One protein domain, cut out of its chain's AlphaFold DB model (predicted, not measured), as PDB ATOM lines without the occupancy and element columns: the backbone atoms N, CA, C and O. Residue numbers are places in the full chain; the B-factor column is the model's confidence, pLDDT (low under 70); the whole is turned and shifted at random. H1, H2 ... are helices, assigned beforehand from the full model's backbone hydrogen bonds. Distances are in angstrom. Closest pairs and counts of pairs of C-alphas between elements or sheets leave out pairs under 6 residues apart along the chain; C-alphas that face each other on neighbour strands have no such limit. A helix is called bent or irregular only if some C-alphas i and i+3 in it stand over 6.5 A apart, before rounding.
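Overview. This is residues 12 to 84 of the 163 residues of the protein "AAA-ATPase_like domain-containing protein" of Coprobacillus sp. CAG:235 (UniProt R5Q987). The longest helix, H3, runs through the middle, H4 turns steeply off its end, and the short H1, H2, H5 and H6 lie around them. Residues 33 to 46 make a wide loop, of which 40 to 45 stick out. The printed part has 73 residues with six named helices, H1 to H6 in order; it is all helix and compact, radius of gyration of the C-alphas 12.1 A, spanning 31 by 30 by 23 A.

Arrangement. Start at H1, residues 12 to 16: it only just touches H4, residues 60 to 69, with 3 pairs of C-alphas within 8 A, closest Ile 15 and Leu 68, 6.6 A. H2, residues 27 to 32, only just touches H6, residues 80 to 83, with 3 such pairs, closest Ile 29 and Ala 80, 6.3 A. H3, residues 47 to 58, touches H4 with residues 56 to 57 alone, closest C-alphas Tyr 56 and Glu 62, 5.6 A. H1, H2 and H3 have every O i to N i+4 pair within hydrogen-bond range; H4 has 0 of 6, but 4 of 7 O i to N i+3.

Along the chain. Find C-alpha 12 at (-13.073, -51.074, 34.974), where H1 begins. H3 runs 16.5 A; H4, 14.8 A, is irregular, C-alphas 61 and 64 being 7.9 A apart. Past H5, residues 73 to 76, H6 ends at C-alpha 83, (-28.561, -45.738, 43.236).

Size, cuts and confidence. The printed part has no cut; the link from H2 to H3 is long, and its residues 41 and 44 have pLDDT under 70.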
ATOM      1  N   LYS A  12     -13.693 -50.063  34.103       97.31
ATOM      2  CA  LYS A  12     -13.073 -51.074  34.974       97.31
ATOM      3  C   LYS A  12     -11.599 -51.266  34.641       97.31
ATOM      4  O   LYS A  12     -10.753 -51.169  35.520       97.31
ATOM      5  N   GLU A  13     -11.283 -51.443  33.359       96.44
ATOM      6  CA  GLU A  13      -9.895 -51.581  32.898       96.44
ATOM      7  C   GLU A  13      -9.038 -50.366  33.287       96.44
ATOM      8  O   GLU A  13      -7.888 -50.515  33.701       96.44
ATOM      9  N   MET A  14      -9.606 -49.161  33.179       95.19
ATOM     10  CA  MET A  14      -8.942 -47.910  33.539       95.19
ATOM     11  C   MET A  14      -8.546 -47.863  35.026       95.19
ATOM     12  O   MET A  14      -7.431 -47.441  35.351       95.19
ATOM     13  N   ILE A  15      -9.444 -48.301  35.914       95.81
ATOM     14  CA  ILE A  15      -9.223 -48.322  37.366       95.81
ATOM     15  C   ILE A  15      -8.309 -49.485  37.771       95.81
ATOM     16  O   ILE A  15      -7.312 -49.252  38.454       95.81
ATOM     17  N   ASP A  16      -8.575 -50.703  37.292       95.62
ATOM     18  CA  ASP A  16      -7.815 -51.911  37.644       95.62
ATOM     19  C   ASP A  16      -6.340 -51.815  37.226       95.62
ATOM     20  O   ASP A  16      -5.448 -52.273  37.938       95.62
ATOM     21  N   LYS A  17      -6.048 -51.164  36.090       95.06
ATOM     22  CA  LYS A  17      -4.666 -50.914  35.643       95.06
ATOM     23  C   LYS A  17      -3.966 -49.790  36.414       95.06
ATOM     24  O   LYS A  17      -2.819 -49.470  36.097       95.06
ATOM     25  N   ASN A  18      -4.639 -49.151  37.377       93.12
ATOM     26  CA  ASN A  18      -4.173 -47.952  38.079       93.12
ATOM     27  C   ASN A  18      -3.626 -46.889  37.101       93.12
ATOM     28  O   ASN A  18      -2.575 -46.270  37.318       93.12
ATOM     29  N   ALA A  19      -4.323 -46.717  35.975       93.56
ATOM     30  CA  ALA A  19      -3.949 -45.756  34.956       93.56
ATOM     31  C   ALA A  19      -4.290 -44.324  35.406       93.56
ATOM     32  O   ALA A  19      -4.999 -44.088  36.388       93.56
ATOM     33  N   TYR A  20      -3.749 -43.331  34.705       92.25
ATOM     34  CA  TYR A  20      -3.996 -41.922  34.983       92.25
ATOM     35  C   TYR A  20      -5.431 -41.543  34.590       92.25
ATOM     36  O   TYR A  20      -5.706 -41.183  33.444       92.25
ATOM     37  N   TYR A  21      -6.356 -41.672  35.540       92.31
ATOM     38  CA  TYR A  21      -7.769 -41.337  35.388       92.31
ATOM     39  C   TYR A  21      -8.058 -39.949  35.956       92.31
ATOM     40  O   TYR A  21      -7.736 -39.657  37.107       92.31
ATOM     41  N   VAL A  22      -8.679 -39.100  35.139       91.94
ATOM     42  CA  VAL A  22      -9.270 -37.845  35.608       91.94
ATOM     43  C   VAL A  22     -10.669 -38.164  36.099       91.94
ATOM     44  O   VAL A  22     -11.531 -38.529  35.300       91.94
ATOM     45  N   ASP A  23     -10.876 -38.018  37.401       94.69
ATOM     46  CA  ASP A  23     -12.139 -38.337  38.048       94.69
ATOM     47  C   ASP A  23     -13.279 -37.438  37.551       94.69
ATOM     48  O   ASP A  23     -13.296 -36.229  37.791       94.69
ATOM     49  N   LYS A  24     -14.233 -38.053  36.843       93.69
ATOM     50  CA  LYS A  24     -15.460 -37.421  36.335       93.69
ATOM     51  C   LYS A  24     -16.717 -38.048  36.940       93.69
ATOM     52  O   LYS A  24     -17.799 -37.914  36.373       93.69
ATOM     53  N   THR A  25     -16.596 -38.724  38.080       96.81
ATOM     54  CA  THR A  25     -17.714 -39.452  38.695       96.81
ATOM     55  C   THR A  25     -18.846 -38.550  39.180       96.81
ATOM     56  O   THR A  25     -19.972 -39.015  39.299       96.81
ATOM     57  N   ASN A  26     -18.618 -37.242  39.334       95.44
ATOM     58  CA  ASN A  26     -19.699 -36.280  39.586       95.44
ATOM     59  C   ASN A  26     -20.755 -36.242  38.464       95.44
ATOM     60  O   ASN A  26     -21.897 -35.902  38.747       95.44
ATOM     61  N   LEU A  27     -20.427 -36.684  37.241       94.50
ATOM     62  CA  LEU A  27     -21.407 -36.862  36.164       94.50
ATOM     63  C   LEU A  27     -22.564 -37.790  36.570       94.50
ATOM     64  O   LEU A  27     -23.670 -37.642  36.069       94.50
ATOM     65  N   ILE A  28     -22.331 -38.744  37.475       96.94
ATOM     66  CA  ILE A  28     -23.383 -39.622  38.007       96.94
ATOM     67  C   ILE A  28     -24.452 -38.796  38.731       96.94
ATOM     68  O   ILE A  28     -25.639 -39.067  38.582       96.94
ATOM     69  N   ILE A  29     -24.039 -37.774  39.485       96.12
ATOM     70  CA  ILE A  29     -24.949 -36.878  40.208       96.12
ATOM     71  C   ILE A  29     -25.765 -36.061  39.204       96.12
ATOM     72  O   ILE A  29     -26.978 -35.956  39.355       96.12
ATOM     73  N   ASP A  30     -25.110 -35.533  38.169       93.81
ATOM     74  CA  ASP A  30     -25.786 -34.784  37.105       93.81
ATOM     75  C   ASP A  30     -26.838 -35.657  36.401       93.81
ATOM     76  O   ASP A  30     -27.951 -35.206  36.158       93.81
ATOM     77  N   VAL A  31     -26.516 -36.930  36.134       94.69
ATOM     78  CA  VAL A  31     -27.454 -37.897  35.541       94.69
ATOM     79  C   VAL A  31     -28.621 -38.216  36.473       94.69
ATOM     80  O   VAL A  31     -29.747 -38.300  36.001       94.69
ATOM     81  N   LEU A  32     -28.388 -38.369  37.777       95.12
ATOM     82  CA  LEU A  32     -29.452 -38.660  38.746       95.12
ATOM     83  C   LEU A  32     -30.452 -37.510  38.924       95.12
ATOM     84  O   LEU A  32     -31.596 -37.752  39.305       95.12
ATOM     85  N   ASN A  33     -30.032 -36.271  38.667       93.88
ATOM     86  CA  ASN A  33     -30.883 -35.088  38.806       93.88
ATOM     87  C   ASN A  33     -31.702 -34.771  37.545       93.88
ATOM     88  O   ASN A  33     -32.537 -33.870  37.581       93.88
ATOM     89  N   GLU A  34     -31.476 -35.491  36.447       92.81
ATOM     90  CA  GLU A  34     -32.073 -35.213  35.145       92.81
ATOM     91  C   GLU A  34     -32.843 -36.425  34.616       92.81
ATOM     92  O   GLU A  34     -32.474 -37.575  34.836       92.81
ATOM     93  N   GLN A  35     -33.912 -36.180  33.857       88.00
ATOM     94  CA  GLN A  35     -34.644 -37.268  33.190       88.00
ATOM     95  C   GLN A  35     -33.935 -37.740  31.918       88.00
ATOM     96  O   GLN A  35     -33.992 -38.916  31.560       88.00
ATOM     97  N   VAL A  36     -33.283 -36.810  31.214       87.69
ATOM     98  CA  VAL A  36     -32.589 -37.067  29.952       87.69
ATOM     99  C   VAL A  36     -31.299 -36.263  29.928       87.69
ATOM    100  O   VAL A  36     -31.318 -35.037  29.955       87.69
ATOM    101  N   VAL A  37     -30.166 -36.954  29.795       88.62
ATOM    102  CA  VAL A  37     -28.857 -36.309  29.658       88.62
ATOM    103  C   VAL A  37     -28.379 -36.379  28.216       88.62
ATOM    104  O   VAL A  37     -28.110 -37.453  27.675       88.62
ATOM    105  N   PHE A  38     -28.210 -35.212  27.592       84.19
ATOM    106  CA  PHE A  38     -27.651 -35.106  26.249       84.19
ATOM    107  C   PHE A  38     -26.161 -34.750  26.284       84.19
ATOM    108  O   PHE A  38     -25.761 -33.650  26.660       84.19
ATOM    109  N   CYS A  39     -25.314 -35.666  25.816       76.69
ATOM    110  CA  CYS A  39     -23.876 -35.428  25.701       76.69
ATOM    111  C   CYS A  39     -23.510 -34.900  24.300       76.69
ATOM    112  O   CYS A  39     -23.282 -35.683  23.366       76.69
ATOM    113  N   THR A  40     -23.370 -33.574  24.164       75.94
ATOM    114  CA  THR A  40     -22.910 -32.881  22.934       75.94
ATOM    115  C   THR A  40     -21.577 -33.444  22.422       75.94
ATOM    116  O   THR A  40     -20.916 -34.182  23.147       75.94
ATOM    117  N   ARG A  41     -21.165 -33.189  21.162       69.81
ATOM    118  CA  ARG A  41     -20.027 -33.854  20.465       69.81
ATOM    119  C   ARG A  41     -18.691 -33.077  20.435       69.81
ATOM    120  O   ARG A  41     -18.129 -32.935  19.350       69.81
ATOM    121  N   PRO A  42     -18.078 -32.678  21.566       70.31
ATOM    122  CA  PRO A  42     -16.656 -32.378  21.558       70.31
ATOM    123  C   PRO A  42     -15.864 -33.679  21.337       70.31
ATOM    124  O   PRO A  42     -16.133 -34.721  21.950       70.31
ATOM    125  N   ARG A  43     -14.897 -33.650  20.413       72.69
ATOM    126  CA  ARG A  43     -13.980 -34.779  20.176       72.69
ATOM    127  C   ARG A  43     -13.085 -34.994  21.402       72.69
ATOM    128  O   ARG A  43     -12.686 -34.036  22.049       72.69
ATOM    129  N   ARG A  44     -12.732 -36.260  21.671       68.75
ATOM    130  CA  ARG A  44     -11.803 -36.685  22.744       68.75
ATOM    131  C   ARG A  44     -12.239 -36.332  24.173       68.75
ATOM    132  O   ARG A  44     -11.413 -36.275  25.072       68.75
ATOM    133  N   PHE A  45     -13.539 -36.179  24.412       73.88
ATOM    134  CA  PHE A  45     -14.064 -35.858  25.743       73.88
ATOM    135  C   PHE A  45     -14.364 -37.087  26.627       73.88
ATOM    136  O   PHE A  45     -15.165 -37.009  27.554       73.88
ATOM    137  N   SER A  46     -13.736 -38.234  26.336       78.25
ATOM    138  CA  SER A  46     -13.901 -39.503  27.071       78.25
ATOM    139  C   SER A  46     -15.343 -40.010  27.174       78.25
ATOM    140  O   SER A  46     -15.691 -40.688  28.133       78.25
ATOM    141  N   LYS A  47     -16.199 -39.710  26.189       85.88
ATOM    142  CA  LYS A  47     -17.617 -40.090  26.253       85.88
ATOM    143  C   LYS A  47     -17.829 -41.593  26.429       85.88
ATOM    144  O   LYS A  47     -18.619 -41.979  27.274       85.88
ATOM    145  N   THR A  48     -17.117 -42.428  25.668       89.44
ATOM    146  CA  THR A  48     -17.240 -43.892  25.777       89.44
ATOM    147  C   THR A  48     -16.853 -44.379  27.171       89.44
ATOM    148  O   THR A  48     -17.592 -45.152  27.771       89.44
ATOM    149  N   LEU A  49     -15.756 -43.850  27.722       92.38
ATOM    150  CA  LEU A  49     -15.312 -44.156  29.081       92.38
ATOM    151  C   LEU A  49     -16.357 -43.737  30.123       92.38
ATOM    152  O   LEU A  49     -16.655 -44.503  31.031       92.38
ATOM    153  N   ASN A  50     -16.956 -42.554  29.966       92.81
ATOM    154  CA  ASN A  50     -18.019 -42.079  30.849       92.81
ATOM    155  C   ASN A  50     -19.283 -42.943  30.740       92.81
ATOM    156  O   ASN A  50     -19.887 -43.257  31.755       92.81
ATOM    157  N   MET A  51     -19.673 -43.367  29.534       92.94
ATOM    158  CA  MET A  51     -20.803 -44.282  29.346       92.94
ATOM    159  C   MET A  51     -20.530 -45.639  30.011       92.94
ATOM    160  O   MET A  51     -21.411 -46.184  30.668       92.94
ATOM    161  N   SER A  52     -19.299 -46.156  29.907       95.81
ATOM    162  CA  SER A  52     -18.871 -47.362  30.626       95.81
ATOM    163  C   SER A  52     -18.913 -47.161  32.146       95.81
ATOM    164  O   SER A  52     -19.408 -48.031  32.852       95.81
ATOM    165  N   MET A  53     -18.463 -46.009  32.651       97.06
ATOM    166  CA  MET A  53     -18.546 -45.650  34.071       97.06
ATOM    167  C   MET A  53     -19.996 -45.633  34.575       97.06
ATOM    168  O   MET A  53     -20.274 -46.224  35.613       97.06
ATOM    169  N   LEU A  54     -20.922 -45.006  33.840       97.25
ATOM    170  CA  LEU A  54     -22.346 -44.985  34.200       97.25
ATOM    171  C   LEU A  54     -22.941 -46.399  34.216       97.25
ATOM    172  O   LEU A  54     -23.682 -46.735  35.134       97.25
ATOM    173  N   TYR A  55     -22.575 -47.243  33.246       97.44
ATOM    174  CA  TYR A  55     -23.000 -48.642  33.224       97.44
ATOM    175  C   TYR A  55     -22.534 -49.405  34.474       97.44
ATOM    176  O   TYR A  55     -23.366 -50.013  35.147       97.44
ATOM    177  N   TYR A  56     -21.247 -49.317  34.841       98.31
ATOM    178  CA  TYR A  56     -20.740 -49.952  36.066       98.31
ATOM    179  C   TYR A  56     -21.372 -49.384  37.338       98.31
ATOM    180  O   TYR A  56     -21.516 -50.114  38.314       98.31
ATOM    181  N   PHE A  57     -21.749 -48.102  37.340       98.50
ATOM    182  CA  PHE A  57     -22.380 -47.490  38.503       98.50
ATOM    183  C   PHE A  57     -23.825 -47.951  38.684       98.50
ATOM    184  O   PHE A  57     -24.198 -48.292  39.795       98.50
ATOM    185  N   PHE A  58     -24.648 -47.976  37.632       98.12
ATOM    186  CA  PHE A  58     -26.087 -48.234  37.770       98.12
ATOM    187  C   PHE A  58     -26.482 -49.710  37.656       98.12
ATOM    188  O   PHE A  58     -27.459 -50.126  38.281       98.12
ATOM    189  N   SER A  59     -25.743 -50.508  36.880       97.88
ATOM    190  CA  SER A  59     -26.163 -51.861  36.507       97.88
ATOM    191  C   SER A  59     -26.179 -52.830  37.689       97.88
ATOM    192  O   SER A  59     -25.164 -53.021  38.360       97.88
ATOM    193  N   ILE A  60     -27.303 -53.526  37.896       96.56
ATOM    194  CA  ILE A  60     -27.410 -54.643  38.859       96.56
ATOM    195  C   ILE A  60     -26.461 -55.806  38.559       96.56
ATOM    196  O   ILE A  60     -26.172 -56.596  39.455       96.56
ATOM    197  N   LYS A  61     -25.986 -55.928  37.314       96.06
ATOM    198  CA  LYS A  61     -25.060 -56.994  36.894       96.06
ATOM    199  C   LYS A  61     -23.629 -56.735  37.333       96.06
ATOM    200  O   LYS A  61     -22.817 -57.645  37.345       96.06
ATOM    201  N   GLU A  62     -23.347 -55.506  37.751       97.56
ATOM    202  CA  GLU A  62     -22.007 -55.038  38.087       97.56
ATOM    203  C   GLU A  62     -21.810 -54.878  39.602       97.56
ATOM    204  O   GLU A  62     -20.903 -54.176  40.036       97.56
ATOM    205  N   LYS A  63     -22.634 -55.546  40.427       97.12
ATOM    206  CA  LYS A  63     -22.531 -55.505  41.902       97.12
ATOM    207  C   LYS A  63     -21.150 -55.905  42.419       97.12
ATOM    208  O   LYS A  63     -20.653 -55.304  43.365       97.12
ATOM    209  N   GLU A  64     -20.514 -56.887  41.787       97.69
ATOM    210  CA  GLU A  64     -19.154 -57.323  42.137       97.69
ATOM    211  C   GLU A  64     -18.090 -56.262  41.810       97.69
ATOM    212  O   GLU A  64     -16.997 -56.281  42.371       97.69
ATOM    213  N   ASN A  65     -18.424 -55.298  40.949       97.94
ATOM    214  CA  ASN A  65     -17.561 -54.201  40.522       97.94
ATOM    215  C   ASN A  65     -17.845 -52.889  41.276       97.94
ATOM    216  O   ASN A  65     -17.362 -51.828  40.880       97.94
ATOM    217  N   ALA A  66     -18.585 -52.941  42.392       97.56
ATOM    218  CA  ALA A  66     -18.885 -51.765  43.208       97.56
ATOM    219  C   ALA A  66     -17.622 -51.043  43.721       97.56
ATOM    220  O   ALA A  66     -17.619 -49.815  43.835       97.56
ATOM    221  N   TYR A  67     -16.535 -51.795  43.938       97.62
ATOM    222  CA  TYR A  67     -15.233 -51.295  44.398       97.62
ATOM    223  C   TYR A  67     -14.607 -50.243  43.467       97.62
ATOM    224  O   TYR A  67     -13.745 -49.467  43.886       97.62
ATOM    225  N   LEU A  68     -15.032 -50.186  42.195       98.06
ATOM    226  CA  LEU A  68     -14.512 -49.234  41.209       98.06
ATOM    227  C   LEU A  68     -14.710 -47.769  41.623       98.06
ATOM    228  O   LEU A  68     -14.033 -46.889  41.090       98.06
ATOM    229  N   PHE A  69     -15.623 -47.506  42.560       98.12
ATOM    230  CA  PHE A  69     -16.001 -46.162  42.984       98.12
ATOM    231  C   PHE A  69     -15.436 -45.748  44.348       98.12
ATOM    232  O   PHE A  69     -15.479 -44.558  44.655       98.12
ATOM    233  N   ASP A  70     -14.857 -46.666  45.131       95.88
ATOM    234  CA  ASP A  70     -14.491 -46.449  46.542       95.88
ATOM    235  C   ASP A  70     -13.586 -45.224  46.760       95.88
ATOM    236  O   ASP A  70     -13.768 -44.446  47.701       95.88
ATOM    237  N   TYR A  71     -12.638 -45.009  45.847       94.75
ATOM    238  CA  TYR A  71     -11.622 -43.955  45.948       94.75
ATOM    239  C   TYR A  71     -11.897 -42.735  45.057       94.75
ATOM    240  O   TYR A  71     -11.017 -41.887  44.887       94.75
ATOM    241  N   LEU A  72     -13.092 -42.646  44.468       97.25
ATOM    242  CA  LEU A  72     -13.496 -41.563  43.570       97.25
ATOM    243  C   LEU A  72     -14.421 -40.574  44.285       97.25
ATOM    244  O   LEU A  72     -14.984 -40.856  45.336       97.25
ATOM    245  N   ASN A  73     -14.599 -39.383  43.724       97.50
ATOM    246  CA  ASN A  73     -15.371 -38.303  44.336       97.50
ATOM    247  C   ASN A  73     -16.819 -38.700  44.646       97.50
ATOM    248  O   ASN A  73     -17.349 -38.264  45.670       97.50
ATOM    249  N   ILE A  74     -17.428 -39.559  43.824       97.62
ATOM    250  CA  ILE A  74     -18.786 -40.061  44.055       97.62
ATOM    251  C   ILE A  74     -18.937 -40.833  45.374       97.62
ATOM    252  O   ILE A  74     -20.014 -40.767  45.965       97.62
ATOM    253  N   SER A  75     -17.881 -41.468  45.908       97.12
ATOM    254  CA  SER A  75     -17.967 -42.203  47.184       97.12
ATOM    255  C   SER A  75     -18.281 -41.303  48.382       97.12
ATOM    256  O   SER A  75     -18.778 -41.758  49.412       97.12
ATOM    257  N   LYS A  76     -18.069 -39.990  48.241       96.94
ATOM    258  CA  LYS A  76     -18.420 -38.987  49.255       96.94
ATOM    259  C   LYS A  76     -19.911 -38.630  49.235       96.94
ATOM    260  O   LYS A  76     -20.417 -38.085  50.217       96.94
ATOM    261  N   ASN A  77     -20.633 -38.921  48.150       97.06
ATOM    262  CA  ASN A  77     -22.048 -38.590  48.004       97.06
ATOM    263  C   ASN A  77     -22.947 -39.772  48.400       97.06
ATOM    264  O   ASN A  77     -23.387 -40.561  47.567       97.06
ATOM    265  N   LYS A  78     -23.292 -39.842  49.690       96.00
ATOM    266  CA  LYS A  78     -24.151 -40.903  50.248       96.00
ATOM    267  C   LYS A  78     -25.533 -41.015  49.598       96.00
ATOM    268  O   LYS A  78     -26.135 -42.080  49.676       96.00
ATOM    269  N   ASN A  79     -26.065 -39.935  49.023       96.12
ATOM    270  CA  ASN A  79     -27.361 -39.990  48.352       96.12
ATOM    271  C   ASN A  79     -27.240 -40.691  47.003       96.12
ATOM    272  O   ASN A  79     -28.001 -41.618  46.768       96.12
ATOM    273  N   ALA A  80     -26.248 -40.326  46.188       96.50
ATOM    274  CA  ALA A  80     -26.015 -40.980  44.902       96.50
ATOM    275  C   ALA A  80     -25.661 -42.469  45.054       96.50
ATOM    276  O   ALA A  80     -26.099 -43.291  44.260       96.50
ATOM    277  N   LEU A  81     -24.929 -42.852  46.110       96.88
ATOM    278  CA  LEU A  81     -24.598 -44.260  46.373       96.88
ATOM    279  C   LEU A  81     -25.826 -45.158  46.617       96.88
ATOM    280  O   LEU A  81     -25.721 -46.372  46.479       96.88
ATOM    281  N   LYS A  82     -27.002 -44.597  46.939       96.88
ATOM    282  CA  LYS A  82     -28.254 -45.375  47.052       96.88
ATOM    283  C   LYS A  82     -28.722 -45.940  45.708       96.88
ATOM    284  O   LYS A  82     -29.533 -46.865  45.690       96.88
ATOM    285  N   ASP A  83     -28.240 -45.367  44.612       97.56
ATOM    286  CA  ASP A  83     -28.561 -45.738  43.236       97.56
ATOM    287  C   ASP A  83     -27.511 -46.664  42.609       97.56
ATOM    288  O   ASP A  83     -27.691 -47.145  41.488       97.56
ATOM    289  N   GLN A  84     -26.429 -46.947  43.340       98.00
ATOM    290  CA  GLN A  84     -25.360 -47.815  42.874       98.00
ATOM    291  C   GLN A  84     -25.849 -49.267  42.725       98.00
ATOM    292  O   GLN A  84     -26.445 -49.846  43.631       98.00
TER     293      GLN A  84